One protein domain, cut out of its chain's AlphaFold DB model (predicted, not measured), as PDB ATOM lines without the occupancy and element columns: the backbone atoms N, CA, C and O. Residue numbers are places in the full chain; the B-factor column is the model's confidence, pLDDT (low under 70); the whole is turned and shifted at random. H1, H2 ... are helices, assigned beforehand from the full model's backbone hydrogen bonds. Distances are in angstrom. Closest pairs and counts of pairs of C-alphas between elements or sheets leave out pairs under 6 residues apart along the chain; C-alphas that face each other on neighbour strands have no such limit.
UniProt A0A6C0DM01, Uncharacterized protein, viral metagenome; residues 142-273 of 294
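What this domain is: This is residues 142 to 273 of the 294 residues of an uncharacterized protein of viral metagenome (UniProt A0A6C0DM01). What shape is this? The long helix H8 runs through the middle, with H5 and H7 beside it in a three-helix bundle and H3 and H4 packed on it as well. H1 and H2 make an arm beyond H3, where residues 145 to 151 stick out, while H6 lies near the opposite end and unnamed residues 212 to 226 lead back to H7. What is it made of? The printed part has 132 residues with eight named helices, H1 to H8 in chain order, and no named strand, in the class all helix. It is compact, with a radius of gyration of the C-alphas of 15.5 A and spans of 45 by 36 by 21 A.

How they stand to each other: How do the first helices stand? H1, residues 142 to 145, is close to but not clearly touching H2, residues 149 to 158; the closest C-alphas, of Val 144 and Ile 152, are 6.3 A apart. H2 is close to but not clearly touching H3, residues 161 to 171, with the closest C-alphas, of His 156 and Arg 164, 6.9 A apart. What touches the hub? The hub H8, residues 249 to 271, touches H3 at a shallow tilt of 30 degrees, the same way, closest at the C-alphas of Ile 165 and Leu 260, 5.6 A. With residues 266 to 271 alone H8 touches H4, residues 175 to 182, closest at the C-alphas of Leu 179 and Gly 270, 4.5 A. What is the bundle? H5, residues 185 to 204, H7, residues 227 to 242, and H8 form a bundle, a group of helices at shallow tilts; H5 touches H8 with residues 191 to 195 alone, opposite ways at 3 degrees, closest at the C-alphas of Val 195 and Leu 262, 7.2 A. H7 and H8 are a helical hairpin, closest at the C-alphas of Phe 241 and Phe 255, 5.0 A. Are the helix backbones complete? Every O i to N i+4 pair is within hydrogen-bond range in H3, H7 and H8, against 5 of 6 in H2, 2 of 4 in H4 and 11 of 16 in H5; H1 and H6, residues 208 to 211, are too short for such a pair.

Where its parts are: Where does the first helix begin? C-alpha 142 of H1 is at (33.187, -3.318, 78.795). Which helices are longest? From first to last C-alpha H8 measures 32.3 A, H5 25.8 A and H7 22.5 A; H8 ends with C-alpha 271 at (16.407, -8.283, 88.046).

The domain as a whole: Is anything missing, and which link is long? The printed part has no cut, and H6 to H7 is the long link, with 15 residues. Where is confidence low? Residues 175 to 206, 215 to 225, 227 and 269 to 273 are under 70 in pLDDT.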
ATOM      1  N   GLU A 142      33.693  -4.695  78.853       74.81
ATOM      2  CA  GLU A 142      33.187  -3.318  78.795       74.81
ATOM      3  C   GLU A 142      32.557  -3.022  77.430       74.81
ATOM      4  O   GLU A 142      31.433  -2.523  77.356       74.81
ATOM      5  N   TYR A 143      33.212  -3.439  76.341       75.81
ATOM      6  CA  TYR A 143      32.657  -3.306  74.990       75.81
ATOM      7  C   TYR A 143      31.434  -4.193  74.776       75.81
ATOM      8  O   TYR A 143      30.489  -3.792  74.101       75.81
ATOM      9  N   VAL A 144      31.418  -5.386  75.380       72.81
ATOM     10  CA  VAL A 144      30.254  -6.279  75.311       72.81
ATOM     11  C   VAL A 144      29.051  -5.638  76.001       72.81
ATOM     12  O   VAL A 144      27.951  -5.706  75.470       72.81
ATOM     13  N   GLN A 145      29.236  -4.978  77.145       73.00
ATOM     14  CA  GLN A 145      28.140  -4.330  77.876       73.00
ATOM     15  C   GLN A 145      27.546  -3.105  77.166       73.00
ATOM     16  O   GLN A 145      26.411  -2.743  77.466       73.00
ATOM     17  N   ALA A 146      28.270  -2.497  76.223       78.88
ATOM     18  CA  ALA A 146      27.774  -1.387  75.407       78.88
ATOM     19  C   ALA A 146      26.854  -1.832  74.250       78.88
ATOM     20  O   ALA A 146      26.234  -0.994  73.595       78.88
ATOM     21  N   LEU A 147      26.764  -3.138  73.975       81.00
ATOM     22  CA  LEU A 147      25.932  -3.675  72.899       81.00
ATOM     23  C   LEU A 147      24.446  -3.767  73.301       81.00
ATOM     24  O   LEU A 147      24.118  -3.889  74.480       81.00
ATOM     25  N   PRO A 148      23.521  -3.794  72.325       84.62
ATOM     26  CA  PRO A 148      22.130  -4.165  72.564       84.62
ATOM     27  C   PRO A 148      22.009  -5.534  73.246       84.62
ATOM     28  O   PRO A 148      22.726  -6.477  72.895       84.62
ATOM     29  N   ASP A 149      21.044  -5.662  74.162       74.25
ATOM     30  CA  ASP A 149      20.821  -6.870  74.968       74.25
ATOM     31  C   ASP A 149      20.766  -8.162  74.129       74.25
ATOM     32  O   ASP A 149      21.278  -9.197  74.559       74.25
ATOM     33  N   ASP A 150      20.191  -8.120  72.926       75.44
ATOM     34  CA  ASP A 150      20.060  -9.286  72.043       75.44
ATOM     35  C   ASP A 150      21.419  -9.801  71.542       75.44
ATOM     36  O   ASP A 150      21.672 -11.012  71.524       75.44
ATOM     37  N   LEU A 151      22.332  -8.887  71.196       76.12
ATOM     38  CA  LEU A 151      23.693  -9.228  70.775       76.12
ATOM     39  C   LEU A 151      24.519  -9.727  71.959       76.12
ATOM     40  O   LEU A 151      25.244 -10.712  71.818       76.12
ATOM     41  N   ILE A 152      24.336  -9.138  73.144       77.25
ATOM     42  CA  ILE A 152      24.951  -9.626  74.386       77.25
ATOM     43  C   ILE A 152      24.517 -11.068  74.666       77.25
ATOM     44  O   ILE A 152      25.352 -11.933  74.937       77.25
ATOM     45  N   HIS A 153      23.218 -11.365  74.557       74.12
ATOM     46  CA  HIS A 153      22.705 -12.724  74.744       74.12
ATOM     47  C   HIS A 153      23.285 -13.698  73.720       74.12
ATOM     48  O   HIS A 153      23.617 -14.835  74.075       74.12
ATOM     49  N   LYS A 154      23.440 -13.259  72.466       76.94
ATOM     50  CA  LYS A 154      24.032 -14.078  71.411       76.94
ATOM     51  C   LYS A 154      25.512 -14.355  71.676       76.94
ATOM     52  O   LYS A 154      25.908 -15.515  71.610       76.94
ATOM     53  N   ILE A 155      26.300 -13.356  72.069       77.19
ATOM     54  CA  ILE A 155      27.717 -13.517  72.437       77.19
ATOM     55  C   ILE A 155      27.850 -14.459  73.637       77.19
ATOM     56  O   ILE A 155      28.577 -15.448  73.579       77.19
ATOM     57  N   HIS A 156      27.060 -14.237  74.690       75.06
ATOM     58  CA  HIS A 156      27.039 -15.116  75.858       75.06
ATOM     59  C   HIS A 156      26.611 -16.555  75.529       75.06
ATOM     60  O   HIS A 156      26.912 -17.455  76.308       75.06
ATOM     61  N   SER A 157      25.908 -16.807  74.419       72.88
ATOM     62  CA  SER A 157      25.539 -18.171  74.010       72.88
ATOM     63  C   SER A 157      26.722 -18.998  73.498       72.88
ATOM     64  O   SER A 157      26.669 -20.221  73.609       72.88
ATOM     65  N   TYR A 158      27.786 -18.347  73.014       75.81
ATOM     66  CA  TYR A 158      29.026 -18.998  72.571       75.81
ATOM     67  C   TYR A 158      30.025 -19.236  73.708       75.81
ATOM     68  O   TYR A 158      30.993 -19.967  73.529       75.81
ATOM     69  N   LEU A 159      29.801 -18.631  74.876       78.50
ATOM     70  CA  LEU A 159      30.675 -18.799  76.032       78.50
ATOM     71  C   LEU A 159      30.390 -20.112  76.767       78.50
ATOM     72  O   LEU A 159      29.239 -20.543  76.907       78.50
ATOM     73  N   LEU A 160      31.456 -20.694  77.311       81.12
ATOM     74  CA  LEU A 160      31.380 -21.878  78.158       81.12
ATOM     75  C   LEU A 160      30.545 -21.606  79.427       81.12
ATOM     76  O   LEU A 160      30.523 -20.470  79.925       81.12
ATOM     77  N   PRO A 161      29.826 -22.612  79.964       84.62
ATOM     78  CA  PRO A 161      28.995 -22.433  81.151       84.62
ATOM     79  C   PRO A 161      29.735 -21.841  82.356       84.62
ATOM     80  O   PRO A 161      29.188 -20.976  83.033       84.62
ATOM     81  N   GLU A 162      30.979 -22.254  82.569       80.94
ATOM     82  CA  GLU A 162      31.882 -21.817  83.633       80.94
ATOM     83  C   GLU A 162      32.156 -20.314  83.521       80.94
ATOM     84  O   GLU A 162      31.939 -19.553  84.464       80.94
ATOM     85  N   THR A 163      32.540 -19.865  82.324       80.69
ATOM     86  CA  THR A 163      32.782 -18.451  82.024       80.69
ATOM     87  C   THR A 163      31.521 -17.626  82.267       80.69
ATOM     88  O   THR A 163      31.568 -16.569  82.889       80.69
ATOM     89  N   ARG A 164      30.357 -18.127  81.842       83.12
ATOM     90  CA  ARG A 164      29.075 -17.429  82.030       83.12
ATOM     91  C   ARG A 164      28.660 -17.340  83.493       83.12
ATOM     92  O   ARG A 164      28.045 -16.343  83.872       83.12
ATOM     93  N   ILE A 165      28.962 -18.358  84.299       84.56
ATOM     94  CA  ILE A 165      28.734 -18.321  85.746       84.56
ATOM     95  C   ILE A 165      29.566 -17.199  86.357       84.56
ATOM     96  O   ILE A 165      28.987 -16.347  87.026       84.56
ATOM     97  N   ILE A 166      30.869 -17.140  86.053       83.12
ATOM     98  CA  ILE A 166      31.766 -16.081  86.542       83.12
ATOM     99  C   ILE A 166      31.190 -14.706  86.190       83.12
ATOM    100  O   ILE A 166      30.923 -13.912  87.088       83.12
ATOM    101  N   LEU A 167      30.869 -14.470  84.914       82.12
ATOM    102  CA  LEU A 167      30.300 -13.198  84.453       82.12
ATOM    103  C   LEU A 167      29.022 -12.800  85.202       82.12
ATOM    104  O   LEU A 167      28.858 -11.642  85.589       82.12
ATOM    105  N   LEU A 168      28.109 -13.749  85.427       80.62
ATOM    106  CA  LEU A 168      26.867 -13.491  86.158       80.62
ATOM    107  C   LEU A 168      27.119 -13.208  87.642       80.62
ATOM    108  O   LEU A 168      26.477 -12.315  88.193       80.62
ATOM    109  N   THR A 169      28.046 -13.928  88.275       79.75
ATOM    110  CA  THR A 169      28.405 -13.697  89.682       79.75
ATOM    111  C   THR A 169      29.110 -12.359  89.890       79.75
ATOM    112  O   THR A 169      28.816 -11.679  90.866       79.75
ATOM    113  N   THR A 170      29.958 -11.927  88.951       80.31
ATOM    114  CA  THR A 170      30.626 -10.618  89.003       80.31
ATOM    115  C   THR A 170      29.642  -9.474  88.766       80.31
ATOM    116  O   THR A 170      29.717  -8.452  89.438       80.31
ATOM    117  N   LYS A 171      28.686  -9.642  87.840       76.56
ATOM    118  CA  LYS A 171      27.671  -8.617  87.539       76.56
ATOM    119  C   LYS A 171      26.656  -8.436  88.671       76.56
ATOM    120  O   LYS A 171      26.140  -7.339  88.866       76.56
ATOM    121  N   TYR A 172      26.345  -9.507  89.392       76.44
ATOM    122  CA  TYR A 172      25.374  -9.496  90.482       76.44
ATOM    123  C   TYR A 172      26.008 -10.062  91.754       76.44
ATOM    124  O   TYR A 172      25.613 -11.147  92.160       76.44
ATOM    125  N   PRO A 173      26.950  -9.372  92.418       70.69
ATOM    126  CA  PRO A 173      27.664  -9.920  93.578       70.69
ATOM    127  C   PRO A 173      26.718 -10.290  94.739       70.69
ATOM    128  O   PRO A 173      26.903 -11.314  95.393       70.69
ATOM    129  N   ASP A 174      25.620  -9.544  94.910       70.81
ATOM    130  CA  ASP A 174      24.592  -9.790  95.934       70.81
ATOM    131  C   ASP A 174      23.433 -10.688  95.470       70.81
ATOM    132  O   ASP A 174      22.343 -10.669  96.062       70.81
ATOM    133  N   TYR A 175      23.624 -11.481  94.409       68.38
ATOM    134  CA  TYR A 175      22.579 -12.335  93.830       68.38
ATOM    135  C   TYR A 175      21.925 -13.284  94.849       68.38
ATOM    136  O   TYR A 175      20.730 -13.568  94.758       68.38
ATOM    137  N   MET A 176      22.689 -13.720  95.852       62.44
ATOM    138  CA  MET A 176      22.253 -14.655  96.890       62.44
ATOM    139  C   MET A 176      21.254 -14.048  97.881       62.44
ATOM    140  O   MET A 176      20.279 -14.699  98.259       62.44
ATOM    141  N   LYS A 177      21.477 -12.801  98.311       63.72
ATOM    142  CA  LYS A 177      20.625 -12.139  99.313       63.72
ATOM    143  C   LYS A 177      19.510 -11.341  98.645       63.72
ATOM    144  O   LYS A 177      18.339 -11.537  98.959       63.72
ATOM    145  N   SER A 178      19.854 -10.498  97.674       60.88
ATOM    146  CA  SER A 178      18.924  -9.519  97.103       60.88
ATOM    147  C   SER A 178      17.896 -10.142  96.150       60.88
ATOM    148  O   SER A 178      16.710  -9.826  96.232       60.88
ATOM    149  N   LEU A 179      18.295 -11.067  95.269       62.53
ATOM    150  CA  LEU A 179      17.383 -11.595  94.248       62.53
ATOM    151  C   LEU A 179      16.402 -12.603  94.839       62.53
ATOM    152  O   LEU A 179      15.224 -12.552  94.494       62.53
ATOM    153  N   ILE A 180      16.847 -13.470  95.758       64.38
ATOM    154  CA  ILE A 180      15.975 -14.455  96.416       64.38
ATOM    155  C   ILE A 180      14.957 -13.749  97.320       64.38
ATOM    156  O   ILE A 180      13.764 -14.059  97.256       64.38
ATOM    157  N   GLN A 181      15.378 -12.729  98.078       64.38
ATOM    158  CA  GLN A 181      14.475 -11.892  98.878       64.38
ATOM    159  C   GLN A 181      13.486 -11.077  98.032       64.38
ATOM    160  O   GLN A 181      12.379 -10.811  98.495       64.38
ATOM    161  N   LYS A 182      13.792 -10.760  96.772       63.97
ATOM    162  CA  LYS A 182      12.859 -10.070  95.861       63.97
ATOM    163  C   LYS A 182      11.827 -11.000  95.199       63.97
ATOM    164  O   LYS A 182      10.843 -10.525  94.634       63.97
ATOM    165  N   GLN A 183      11.980 -12.327  95.275       65.69
ATOM    166  CA  GLN A 183      11.083 -13.252  94.563       65.69
ATOM    167  C   GLN A 183       9.797 -13.598  95.327       65.69
ATOM    168  O   GLN A 183       9.764 -13.675  96.555       65.69
ATOM    169  N   LYS A 184       8.719 -13.888  94.590       65.12
ATOM    170  CA  LYS A 184       7.493 -14.471  95.160       65.12
ATOM    171  C   LYS A 184       7.675 -15.975  95.401       65.12
ATOM    172  O   LYS A 184       8.237 -16.660  94.544       65.12
ATOM    173  N   ASN A 185       7.126 -16.488  96.505       64.81
ATOM    174  CA  ASN A 185       7.242 -17.898  96.905       64.81
ATOM    175  C   ASN A 185       6.816 -18.891  95.808       64.81
ATOM    176  O   ASN A 185       7.474 -19.911  95.632       64.81
ATOM    177  N   ASP A 186       5.785 -18.588  95.017       68.69
ATOM    178  CA  ASP A 186       5.304 -19.506  93.970       68.69
ATOM    179  C   ASP A 186       6.285 -19.667  92.803       68.69
ATOM    180  O   ASP A 186       6.397 -20.744  92.214       68.69
ATOM    181  N   LYS A 187       7.026 -18.602  92.465       69.06
ATOM    182  CA  LYS A 187       8.059 -18.661  91.423       69.06
ATOM    183  C   LYS A 187       9.258 -19.465  91.905       69.06
ATOM    184  O   LYS A 187       9.731 -20.319  91.165       69.06
ATOM    185  N   LEU A 188       9.668 -19.244  93.154       67.88
ATOM    186  CA  LEU A 188      10.713 -20.020  93.815       67.88
ATOM    187  C   LEU A 188      10.346 -21.517  93.818       67.88
ATOM    188  O   LEU A 188      11.095 -22.334  93.288       67.88
ATOM    189  N   LYS A 189       9.133 -21.878  94.259       68.38
ATOM    190  CA  LYS A 189       8.634 -23.269  94.216       68.38
ATOM    191  C   LYS A 189       8.705 -23.892  92.813       68.38
ATOM    192  O   LYS A 189       9.150 -25.028  92.677       68.38
ATOM    193  N   LYS A 190       8.334 -23.154  91.754       69.81
ATOM    194  CA  LYS A 190       8.403 -23.648  90.361       69.81
ATOM    195  C   LYS A 190       9.826 -23.926  89.872       69.81
ATOM    196  O   LYS A 190      10.016 -24.903  89.150       69.81
ATOM    197  N   ILE A 191      10.813 -23.102  90.239       65.31
ATOM    198  CA  ILE A 191      12.236 -23.368  89.930       65.31
ATOM    199  C   ILE A 191      12.620 -24.711  90.485       65.31
ATOM    200  O   ILE A 191      13.225 -25.539  89.819       65.31
ATOM    201  N   LEU A 192      12.278 -24.884  91.745       65.69
ATOM    202  CA  LEU A 192      12.845 -25.928  92.538       65.69
ATOM    203  C   LEU A 192      12.228 -27.267  92.141       65.69
ATOM    204  O   LEU A 192      12.950 -28.234  91.949       65.69
ATOM    205  N   HIS A 193      10.942 -27.288  91.804       67.12
ATOM    206  CA  HIS A 193      10.309 -28.479  91.249       67.12
ATOM    207  C   HIS A 193      10.814 -28.835  89.827       67.12
ATOM    208  O   HIS A 193      10.990 -30.009  89.500       67.12
ATOM    209  N   ASN A 194      11.073 -27.845  88.957       65.94
ATOM    210  CA  ASN A 194      11.447 -28.100  87.554       65.94
ATOM    211  C   ASN A 194      12.951 -28.283  87.311       65.94
ATOM    212  O   ASN A 194      13.342 -29.043  86.425       65.94
ATOM    213  N   VAL A 195      13.790 -27.555  88.041       63.53
ATOM    214  CA  VAL A 195      15.252 -27.583  87.909       63.53
ATOM    215  C   VAL A 195      15.855 -28.530  88.929       63.53
ATOM    216  O   VAL A 195      16.773 -29.262  88.582       63.53
ATOM    217  N   ILE A 196      15.343 -28.547  90.160       62.88
ATOM    218  CA  ILE A 196      15.951 -29.318  91.240       62.88
ATOM    219  C   ILE A 196      15.291 -30.697  91.293       62.88
ATOM    220  O   ILE A 196      15.923 -31.672  90.934       62.88
ATOM    221  N   GLU A 197      14.002 -30.823  91.572       63.69
ATOM    222  CA  GLU A 197      13.372 -32.137  91.764       63.69
ATOM    223  C   GLU A 197      13.387 -33.023  90.501       63.69
ATOM    224  O   GLU A 197      13.763 -34.192  90.559       63.69
ATOM    225  N   LYS A 198      13.080 -32.461  89.323       63.31
ATOM    226  CA  LYS A 198      13.069 -33.223  88.058       63.31
ATOM    227  C   LYS A 198      14.443 -33.534  87.464       63.31
ATOM    228  O   LYS A 198      14.534 -34.507  86.719       63.31
ATOM    229  N   LYS A 199      15.478 -32.718  87.708       61.78
ATOM    230  CA  LYS A 199      16.829 -32.959  87.154       61.78
ATOM    231  C   LYS A 199      17.806 -33.468  88.198       61.78
ATOM    232  O   LYS A 199      18.451 -34.461  87.923       61.78
ATOM    233  N   TYR A 200      17.855 -32.898  89.403       63.00
ATOM    234  CA  TYR A 200      18.715 -33.393  90.486       63.00
ATOM    235  C   TYR A 200      18.440 -34.872  90.768       63.00
ATOM    236  O   TYR A 200      19.319 -35.677  90.512       63.00
ATOM    237  N   TYR A 201      17.228 -35.273  91.176       62.47
ATOM    238  CA  TYR A 201      16.961 -36.687  91.499       62.47
ATOM    239  C   TYR A 201      17.076 -37.621  90.303       62.47
ATOM    240  O   TYR A 201      17.485 -38.774  90.446       62.47
ATOM    241  N   ARG A 202      16.703 -37.134  89.120       58.38
ATOM    242  CA  ARG A 202      16.782 -37.931  87.900       58.38
ATOM    243  C   ARG A 202      18.222 -38.105  87.437       58.38
ATOM    244  O   ARG A 202      18.503 -39.125  86.831       58.38
ATOM    245  N   ASP A 203      19.116 -37.157  87.707       56.47
ATOM    246  CA  ASP A 203      20.496 -37.176  87.218       56.47
ATOM    247  C   ASP A 203      21.494 -37.688  88.265       56.47
ATOM    248  O   ASP A 203      22.444 -38.373  87.888       56.47
ATOM    249  N   THR A 204      21.276 -37.457  89.564       59.31
ATOM    250  CA  THR A 204      22.143 -37.986  90.633       59.31
ATOM    251  C   THR A 204      21.957 -39.486  90.840       59.31
ATOM    252  O   THR A 204      22.943 -40.184  91.043       59.31
ATOM    253  N   ASN A 205      20.741 -40.024  90.694       60.66
ATOM    254  CA  ASN A 205      20.484 -41.461  90.875       60.66
ATOM    255  C   ASN A 205      20.757 -42.328  89.635       60.66
ATOM    256  O   ASN A 205      20.630 -43.547  89.711       60.66
ATOM    257  N   LYS A 206      21.145 -41.737  88.498       64.44
ATOM    258  CA  LYS A 206      21.372 -42.479  87.243       64.44
ATOM    259  C   LYS A 206      22.619 -43.357  87.244       64.44
ATOM    260  O   LYS A 206      22.646 -44.351  86.531       64.44
ATOM    261  N   SER A 207      23.671 -42.979  87.972       70.31
ATOM    262  CA  SER A 207      24.931 -43.732  87.965       70.31
ATOM    263  C   SER A 207      25.691 -43.583  89.275       70.31
ATOM    264  O   SER A 207      25.633 -42.550  89.942       70.31
ATOM    265  N   GLN A 208      26.441 -44.622  89.634       71.81
ATOM    266  CA  GLN A 208      27.288 -44.615  90.823       71.81
ATOM    267  C   GLN A 208      28.372 -43.528  90.761       71.81
ATOM    268  O   GLN A 208      28.530 -42.786  91.724       71.81
ATOM    269  N   GLN A 209      29.010 -43.349  89.602       72.25
ATOM    270  CA  GLN A 209      30.033 -42.319  89.391       72.25
ATOM    271  C   GLN A 209      29.515 -40.903  89.683       72.25
ATOM    272  O   GLN A 209      30.229 -40.098  90.275       72.25
ATOM    273  N   ARG A 210      28.257 -40.601  89.324       72.50
ATOM    274  CA  ARG A 210      27.623 -39.312  89.642       72.50
ATOM    275  C   ARG A 210      27.357 -39.137  91.126       72.50
ATOM    276  O   ARG A 210      27.599 -38.054  91.641       72.50
ATOM    277  N   ARG A 211      26.869 -40.176  91.812       72.44
ATOM    278  CA  ARG A 211      26.605 -40.120  93.262       72.44
ATOM    279  C   ARG A 211      27.874 -39.812  94.046       72.44
ATOM    280  O   ARG A 211      27.837 -38.995  94.952       72.44
ATOM    281  N   GLU A 212      28.988 -40.400  93.629       73.56
ATOM    282  CA  GLU A 212      30.307 -40.196  94.237       73.56
ATOM    283  C   GLU A 212      30.885 -38.789  93.999       73.56
ATOM    284  O   GLU A 212      31.822 -38.400  94.689       73.56
ATOM    285  N   CYS A 213      30.339 -38.012  93.052       74.12
ATOM    286  CA  CYS A 213      30.718 -36.607  92.854       74.12
ATOM    287  C   CYS A 213      30.090 -35.677  93.906       74.12
ATOM    288  O   CYS A 213      30.448 -34.503  93.977       74.12
ATOM    289  N   PHE A 214      29.135 -36.166  94.701       72.25
ATOM    290  CA  PHE A 214      28.461 -35.391  95.734       72.25
ATOM    291  C   PHE A 214      28.874 -35.890  97.123       72.25
ATOM    292  O   PHE A 214      29.033 -37.096  97.313       72.25
ATOM    293  N   PRO A 215      29.022 -34.998  98.119       66.50
ATOM    294  CA  PRO A 215      29.233 -35.404  99.503       66.50
ATOM    295  C   PRO A 215      28.176 -36.425  99.942       66.50
ATOM    296  O   PRO A 215      26.975 -36.209  99.737       66.50
ATOM    297  N   ASN A 216      28.615 -37.518 100.572       55.75
ATOM    298  CA  ASN A 216      27.710 -38.514 101.144       55.75
ATOM    299  C   ASN A 216      26.711 -37.817 102.081       55.75
ATOM    300  O   ASN A 216      27.107 -37.129 103.020       55.75
ATOM    301  N   GLY A 217      25.412 -37.979 101.816       51.03
ATOM    302  CA  GLY A 217      24.366 -37.448 102.689       51.03
ATOM    303  C   GLY A 217      23.927 -36.005 102.420       51.03
ATOM    304  O   GLY A 217      23.378 -35.376 103.326       51.03
ATOM    305  N   ILE A 218      24.061 -35.468 101.196       54.16
ATOM    306  CA  ILE A 218      23.177 -34.358 100.787       54.16
ATOM    307  C   ILE A 218      21.748 -34.909 100.608       54.16
ATOM    308  O   ILE A 218      21.235 -35.051  99.497       54.16
ATOM    309  N   ASP A 219      21.103 -35.218 101.731       53.00
ATOM    310  CA  ASP A 219      19.671 -35.466 101.817       53.00
ATOM    311  C   ASP A 219      18.983 -34.100 101.704       53.00
ATOM    312  O   ASP A 219      18.750 -33.393 102.689       53.00
ATOM    313  N   ILE A 220      18.769 -33.650 100.464       56.94
ATOM    314  CA  ILE A 220      17.963 -32.457 100.211       56.94
ATOM    315  C   ILE A 220      16.531 -32.854 100.518       56.94
ATOM    316  O   ILE A 220      15.790 -33.288  99.645       56.94
ATOM    317  N   ARG A 221      16.126 -32.731 101.779       55.41
ATOM    318  CA  ARG A 221      14.714 -32.840 102.122       55.41
ATOM    319  C   ARG A 221      14.024 -31.603 101.570       55.41
ATOM    320  O   ARG A 221      14.264 -30.485 102.020       55.41
ATOM    321  N   PHE A 222      13.167 -31.817 100.580       59.69
ATOM    322  CA  PHE A 222      12.393 -30.795  99.876       59.69
ATOM    323  C   PHE A 222      11.244 -30.222 100.737       59.69
ATOM    324  O   PHE A 222      10.156 -29.924 100.251       59.69
ATOM    325  N   THR A 223      11.458 -30.064 102.044       55.34
ATOM    326  CA  THR A 223      10.477 -29.529 102.991       55.34
ATOM    327  C   THR A 223      10.648 -28.017 103.136       55.34
ATOM    328  O   THR A 223      11.226 -27.501 104.090       55.34
ATOM    329  N   PHE A 224      10.126 -27.267 102.161       62.53
ATOM    330  CA  PHE A 224      10.204 -25.801 102.146       62.53
ATOM    331  C   PHE A 224       9.131 -25.179 103.035       62.53
ATOM    332  O   PHE A 224       7.996 -24.972 102.606       62.53
ATOM    333  N   LYS A 225       9.498 -24.853 104.277       63.25
ATOM    334  CA  LYS A 225       8.594 -24.165 105.211       63.25
ATOM    335  C   LYS A 225       8.560 -22.650 104.993       63.25
ATOM    336  O   LYS A 225       7.508 -22.038 105.134       63.25
ATOM    337  N   ASN A 226       9.688 -22.040 104.614       70.38
ATOM    338  CA  ASN A 226       9.811 -20.592 104.438       70.38
ATOM    339  C   ASN A 226      10.777 -20.208 103.296       70.38
ATOM    340  O   ASN A 226      11.503 -21.033 102.738       70.38
ATOM    341  N   LYS A 227      10.761 -18.922 102.935       69.88
ATOM    342  CA  LYS A 227      11.566 -18.345 101.848       69.88
ATOM    343  C   LYS A 227      13.073 -18.367 102.128       69.88
ATOM    344  O   LYS A 227      13.867 -18.466 101.201       69.88
ATOM    345  N   GLU A 228      13.468 -18.319 103.395       73.00
ATOM    346  CA  GLU A 228      14.875 -18.417 103.807       73.00
ATOM    347  C   GLU A 228      15.427 -19.828 103.618       73.00
ATOM    348  O   GLU A 228      16.501 -19.997 103.048       73.00
ATOM    349  N   SER A 229      14.654 -20.853 103.982       71.75
ATOM    350  CA  SER A 229      15.008 -22.255 103.733       71.75
ATOM    351  C   SER A 229      15.197 -22.519 102.239       71.75
ATOM    352  O   SER A 229      16.087 -23.268 101.838       71.75
ATOM    353  N   PHE A 230      14.405 -21.849 101.397       72.44
ATOM    354  CA  PHE A 230      14.577 -21.889  99.948       72.44
ATOM    355  C   PHE A 230      15.927 -21.307  99.507       72.44
ATOM    356  O   PHE A 230      16.613 -21.912  98.683       72.44
ATOM    357  N   ALA A 231      16.312 -20.152 100.057       72.31
ATOM    358  CA  ALA A 231      17.596 -19.521  99.765       72.31
ATOM    359  C   ALA A 231      18.764 -20.440 100.146       72.31
ATOM    360  O   ALA A 231      19.631 -20.713  99.323       72.31
ATOM    361  N   ILE A 232      18.729 -20.993 101.360       75.88
ATOM    362  CA  ILE A 232      19.778 -21.870 101.892       75.88
ATOM    363  C   ILE A 232      19.963 -23.110 101.007       75.88
ATOM    364  O   ILE A 232      21.086 -23.434 100.623       75.88
ATOM    365  N   ILE A 233      18.869 -23.784 100.638       74.50
ATOM    366  CA  ILE A 233      18.929 -24.998  99.811       74.50
ATOM    367  C   ILE A 233      19.413 -24.677  98.396       74.50
ATOM    368  O   ILE A 233      20.249 -25.400  97.859       74.50
ATOM    369  N   THR A 234      18.935 -23.580  97.804       75.44
ATOM    370  CA  THR A 234      19.354 -23.149  96.462       75.44
ATOM    371  C   THR A 234      20.848 -22.832  96.428       75.44
ATOM    372  O   THR A 234      21.537 -23.262  95.506       75.44
ATOM    373  N   ASN A 235      21.365 -22.158  97.459       76.00
ATOM    374  CA  ASN A 235      22.785 -21.822  97.569       76.00
ATOM    375  C   ASN A 235      23.634 -23.075  97.726       76.00
ATOM    376  O   ASN A 235      24.588 -23.266  96.978       76.00
ATOM    377  N   LYS A 236      23.229 -23.969  98.635       78.06
ATOM    378  CA  LYS A 236      23.906 -25.250  98.837       78.06
ATOM    379  C   LYS A 236      23.972 -26.039  97.532       78.06
ATOM    380  O   LYS A 236      25.018 -26.589  97.210       78.06
ATOM    381  N   LEU A 237      22.885 -26.062  96.760       77.50
ATOM    382  CA  LEU A 237      22.830 -26.754  95.475       77.50
ATOM    383  C   LEU A 237      23.750 -26.119  94.426       77.50
ATOM    384  O   LEU A 237      24.465 -26.832  93.729       77.50
ATOM    385  N   LEU A 238      23.730 -24.788  94.317       79.94
ATOM    386  CA  LEU A 238      24.574 -24.046  93.384       79.94
ATOM    387  C   LEU A 238      26.058 -24.285  93.690       79.94
ATOM    388  O   LEU A 238      26.796 -24.684  92.794       79.94
ATOM    389  N   ASP A 239      26.464 -24.116  94.952       80.31
ATOM    390  CA  ASP A 239      27.831 -24.386  95.411       80.31
ATOM    391  C   ASP A 239      28.238 -25.828  95.116       80.31
ATOM    392  O   ASP A 239      29.336 -26.079  94.622       80.31
ATOM    393  N   THR A 240      27.331 -26.772  95.378       79.88
ATOM    394  CA  THR A 240      27.569 -28.193  95.130       79.88
ATOM    395  C   THR A 240      27.859 -28.447  93.654       79.88
ATOM    396  O   THR A 240      28.835 -29.115  93.343       79.88
ATOM    397  N   PHE A 241      27.061 -27.902  92.732       82.50
ATOM    398  CA  PHE A 241      27.279 -28.105  91.297       82.50
ATOM    399  C   PHE A 241      28.482 -27.337  90.746       82.50
ATOM    400  O   PHE A 241      29.173 -27.849  89.872       82.50
ATOM    401  N   MET A 242      28.760 -26.138  91.257       82.88
ATOM    402  CA  MET A 242      29.926 -25.358  90.834       82.88
ATOM    403  C   MET A 242      31.245 -26.007  91.268       82.88
ATOM    404  O   MET A 242      32.222 -25.930  90.526       82.88
ATOM    405  N   LYS A 243      31.270 -26.638  92.450       82.69
ATOM    406  CA  LYS A 243      32.474 -27.210  93.081       82.69
ATOM    407  C   LYS A 243      32.533 -28.741  93.030       82.69
ATOM    408  O   LYS A 243      33.412 -29.327  93.657       82.69
ATOM    409  N   ALA A 244      31.603 -29.396  92.335       80.06
ATOM    410  CA  ALA A 244      31.534 -30.853  92.291       80.06
ATOM    411  C   ALA A 244      32.836 -31.451  91.715       80.06
ATOM    412  O   ALA A 244      33.200 -31.105  90.585       80.06
ATOM    413  N   PRO A 245      33.521 -32.366  92.433       78.00
ATOM    414  CA  PRO A 245      34.656 -33.112  91.900       78.00
ATOM    415  C   PRO A 245      34.161 -34.128  90.863       78.00
ATOM    416  O   PRO A 245      33.855 -35.280  91.173       78.00
ATOM    417  N   ALA A 246      34.024 -33.678  89.620       79.62
ATOM    418  CA  ALA A 246      33.573 -34.515  88.522       79.62
ATOM    419  C   ALA A 246      34.632 -35.564  88.154       79.62
ATOM    420  O   ALA A 246      35.790 -35.231  87.911       79.62
ATOM    421  N   LYS A 247      34.221 -36.835  88.066       77.19
ATOM    422  CA  LYS A 247      35.105 -37.941  87.656       77.19
ATOM    423  C   LYS A 247      35.370 -37.999  86.150       77.19
ATOM    424  O   LYS A 247      36.336 -38.631  85.741       77.19
ATOM    425  N   THR A 248      34.523 -37.360  85.337       76.00
ATOM    426  CA  THR A 248      34.711 -37.259  83.883       76.00
ATOM    427  C   THR A 248      34.408 -35.842  83.375       76.00
ATOM    428  O   THR A 248      33.644 -35.111  84.023       76.00
ATOM    429  N   PRO A 249      34.963 -35.441  82.214       75.69
ATOM    430  CA  PRO A 249      34.695 -34.135  81.607       75.69
ATOM    431  C   PRO A 249      33.210 -33.889  81.299       75.69
ATOM    432  O   PRO A 249      32.716 -32.773  81.457       75.69
ATOM    433  N   GLU A 250      32.466 -34.923  80.904       77.88
ATOM    434  CA  GLU A 250      31.039 -34.817  80.581       77.88
ATOM    435  C   GLU A 250      30.219 -34.490  81.830       77.88
ATOM    436  O   GLU A 250      29.332 -33.634  81.795       77.88
ATOM    437  N   LEU A 251      30.546 -35.135  82.956       80.69
ATOM    438  CA  LEU A 251      29.906 -34.863  84.240       80.69
ATOM    439  C   LEU A 251      30.177 -33.434  84.702       80.69
ATOM    440  O   LEU A 251      29.252 -32.755  85.150       80.69
ATOM    441  N   TYR A 252      31.413 -32.964  84.530       84.44
ATOM    442  CA  TYR A 252      31.778 -31.587  84.836       84.44
ATOM    443  C   TYR A 252      30.915 -30.600  84.041       84.44
ATOM    444  O   TYR A 252      30.226 -29.766  84.631       84.44
ATOM    445  N   GLN A 253      30.857 -30.753  82.715       82.12
ATOM    446  CA  GLN A 253      30.052 -29.879  81.859       82.12
ATOM    447  C   GLN A 253      28.567 -29.896  82.229       82.12
ATOM    448  O   GLN A 253      27.890 -28.865  82.164       82.12
ATOM    449  N   GLU A 254      28.019 -31.056  82.586       82.94
ATOM    450  CA  GLU A 254      26.630 -31.149  83.018       82.94
ATOM    451  C   GLU A 254      26.371 -30.390  84.319       82.94
ATOM    452  O   GLU A 254      25.398 -29.631  84.392       82.94
ATOM    453  N   PHE A 255      27.242 -30.539  85.318       84.69
ATOM    454  CA  PHE A 255      27.126 -29.814  86.583       84.69
ATOM    455  C   PHE A 255      27.185 -28.301  86.365       84.69
ATOM    456  O   PHE A 255      26.307 -27.578  86.846       84.69
ATOM    457  N   GLN A 256      28.115 -27.825  85.537       86.88
ATOM    458  CA  GLN A 256      28.235 -26.403  85.208       86.88
ATOM    459  C   GLN A 256      27.014 -25.887  84.422       86.88
ATOM    460  O   GLN A 256      26.493 -24.807  84.704       86.88
ATOM    461  N   LYS A 257      26.445 -26.680  83.500       85.12
ATOM    462  CA  LYS A 257      25.184 -26.336  82.805       85.12
ATOM    463  C   LYS A 257      23.992 -26.233  83.762       85.12
ATOM    464  O   LYS A 257      23.106 -25.398  83.546       85.12
ATOM    465  N   ILE A 258      23.924 -27.086  84.785       82.56
ATOM    466  CA  ILE A 258      22.864 -27.039  85.804       82.56
ATOM    467  C   ILE A 258      23.035 -25.798  86.685       82.56
ATOM    468  O   ILE A 258      22.068 -25.048  86.848       82.56
ATOM    469  N   ALA A 259      24.252 -25.540  87.174       84.94
ATOM    470  CA  ALA A 259      24.574 -24.354  87.965       84.94
ATOM    471  C   ALA A 259      24.233 -23.060  87.211       84.94
ATOM    472  O   ALA A 259      23.513 -22.206  87.731       84.94
ATOM    473  N   LEU A 260      24.640 -22.956  85.942       86.38
ATOM    474  CA  LEU A 260      24.344 -21.799  85.100       86.38
ATOM    475  C   LEU A 260      22.836 -21.558  84.949       86.38
ATOM    476  O   LEU A 260      22.380 -20.422  85.060       86.38
ATOM    477  N   ARG A 261      22.044 -22.610  84.702       82.56
ATOM    478  CA  ARG A 261      20.581 -22.484  84.572       82.56
ATOM    479  C   ARG A 261      19.933 -22.002  85.864       82.56
ATOM    480  O   ARG A 261      19.012 -21.188  85.807       82.56
ATOM    481  N   LEU A 262      20.399 -22.509  87.006       80.81
ATOM    482  CA  LEU A 262      19.925 -22.077  88.317       80.81
ATOM    483  C   LEU A 262      20.192 -20.574  88.499       80.81
ATOM    484  O   LEU A 262      19.274 -19.813  88.800       80.81
ATOM    485  N   LEU A 263      21.424 -20.143  88.214       82.00
ATOM    486  CA  LEU A 263      21.859 -18.755  88.344       82.00
ATOM    487  C   LEU A 263      21.103 -17.812  87.397       82.00
ATOM    488  O   LEU A 263      20.564 -16.794  87.828       82.00
ATOM    489  N   GLN A 264      20.980 -18.175  86.119       80.81
ATOM    490  CA  GLN A 264      20.227 -17.403  85.127       80.81
ATOM    491  C   GLN A 264      18.768 -17.223  85.520       80.81
ATOM    492  O   GLN A 264      18.209 -16.145  85.333       80.81
ATOM    493  N   PHE A 265      18.143 -18.256  86.083       77.06
ATOM    494  CA  PHE A 265      16.768 -18.141  86.537       77.06
ATOM    495  C   PHE A 265      16.641 -17.148  87.697       77.06
ATOM    496  O   PHE A 265      15.715 -16.328  87.704       77.06
ATOM    497  N   LEU A 266      17.544 -17.226  88.681       76.38
ATOM    498  CA  LEU A 266      17.564 -16.312  89.825       76.38
ATOM    499  C   LEU A 266      17.709 -14.860  89.357       76.38
ATOM    500  O   LEU A 266      16.921 -14.006  89.771       76.38
ATOM    501  N   VAL A 267      18.635 -14.615  88.427       76.62
ATOM    502  CA  VAL A 267      18.858 -13.308  87.795       76.62
ATOM    503  C   VAL A 267      17.629 -12.849  87.014       76.62
ATOM    504  O   VAL A 267      17.107 -11.770  87.284       76.62
ATOM    505  N   TYR A 268      17.088 -13.681  86.121       74.25
ATOM    506  CA  TYR A 268      15.909 -13.344  85.316       74.25
ATOM    507  C   TYR A 268      14.686 -13.004  86.179       74.25
ATOM    508  O   TYR A 268      13.910 -12.116  85.853       74.25
ATOM    509  N   ASN A 269      14.486 -13.670  87.313       68.19
ATOM    510  CA  ASN A 269      13.295 -13.416  88.126       68.19
ATOM    511  C   ASN A 269      13.470 -12.322  89.178       68.19
ATOM    512  O   ASN A 269      12.453 -11.782  89.626       68.19
ATOM    513  N   GLY A 270      14.708 -12.004  89.563       65.44
ATOM    514  CA  GLY A 270      15.012 -10.930  90.505       65.44
ATOM    515  C   GLY A 270      15.287  -9.577  89.835       65.44
ATOM    516  O   GLY A 270      14.758  -8.578  90.306       65.44
ATOM    517  N   ALA A 271      16.033  -9.533  88.724       59.50
ATOM    518  CA  ALA A 271      16.407  -8.283  88.046       59.50
ATOM    519  C   ALA A 271      15.315  -7.759  87.092       59.50
ATOM    520  O   ALA A 271      15.073  -6.562  86.995       59.50
ATOM    521  N   TYR A 272      14.581  -8.647  86.414       52.81
ATOM    522  CA  TYR A 272      13.583  -8.259  85.403       52.81
ATOM    523  C   TYR A 272      12.230  -7.804  85.991       52.81
ATOM    524  O   TYR A 272      11.333  -7.420  85.242       52.81
ATOM    525  N   GLN A 273      12.056  -7.834  87.322       52.06
ATOM    526  CA  GLN A 273      10.853  -7.316  87.998       52.06
ATOM    527  C   GLN A 273      10.912  -5.817  88.318       52.06
ATOM    528  O   GLN A 273       9.900  -5.264  88.745       52.06
TER     529      GLN A 273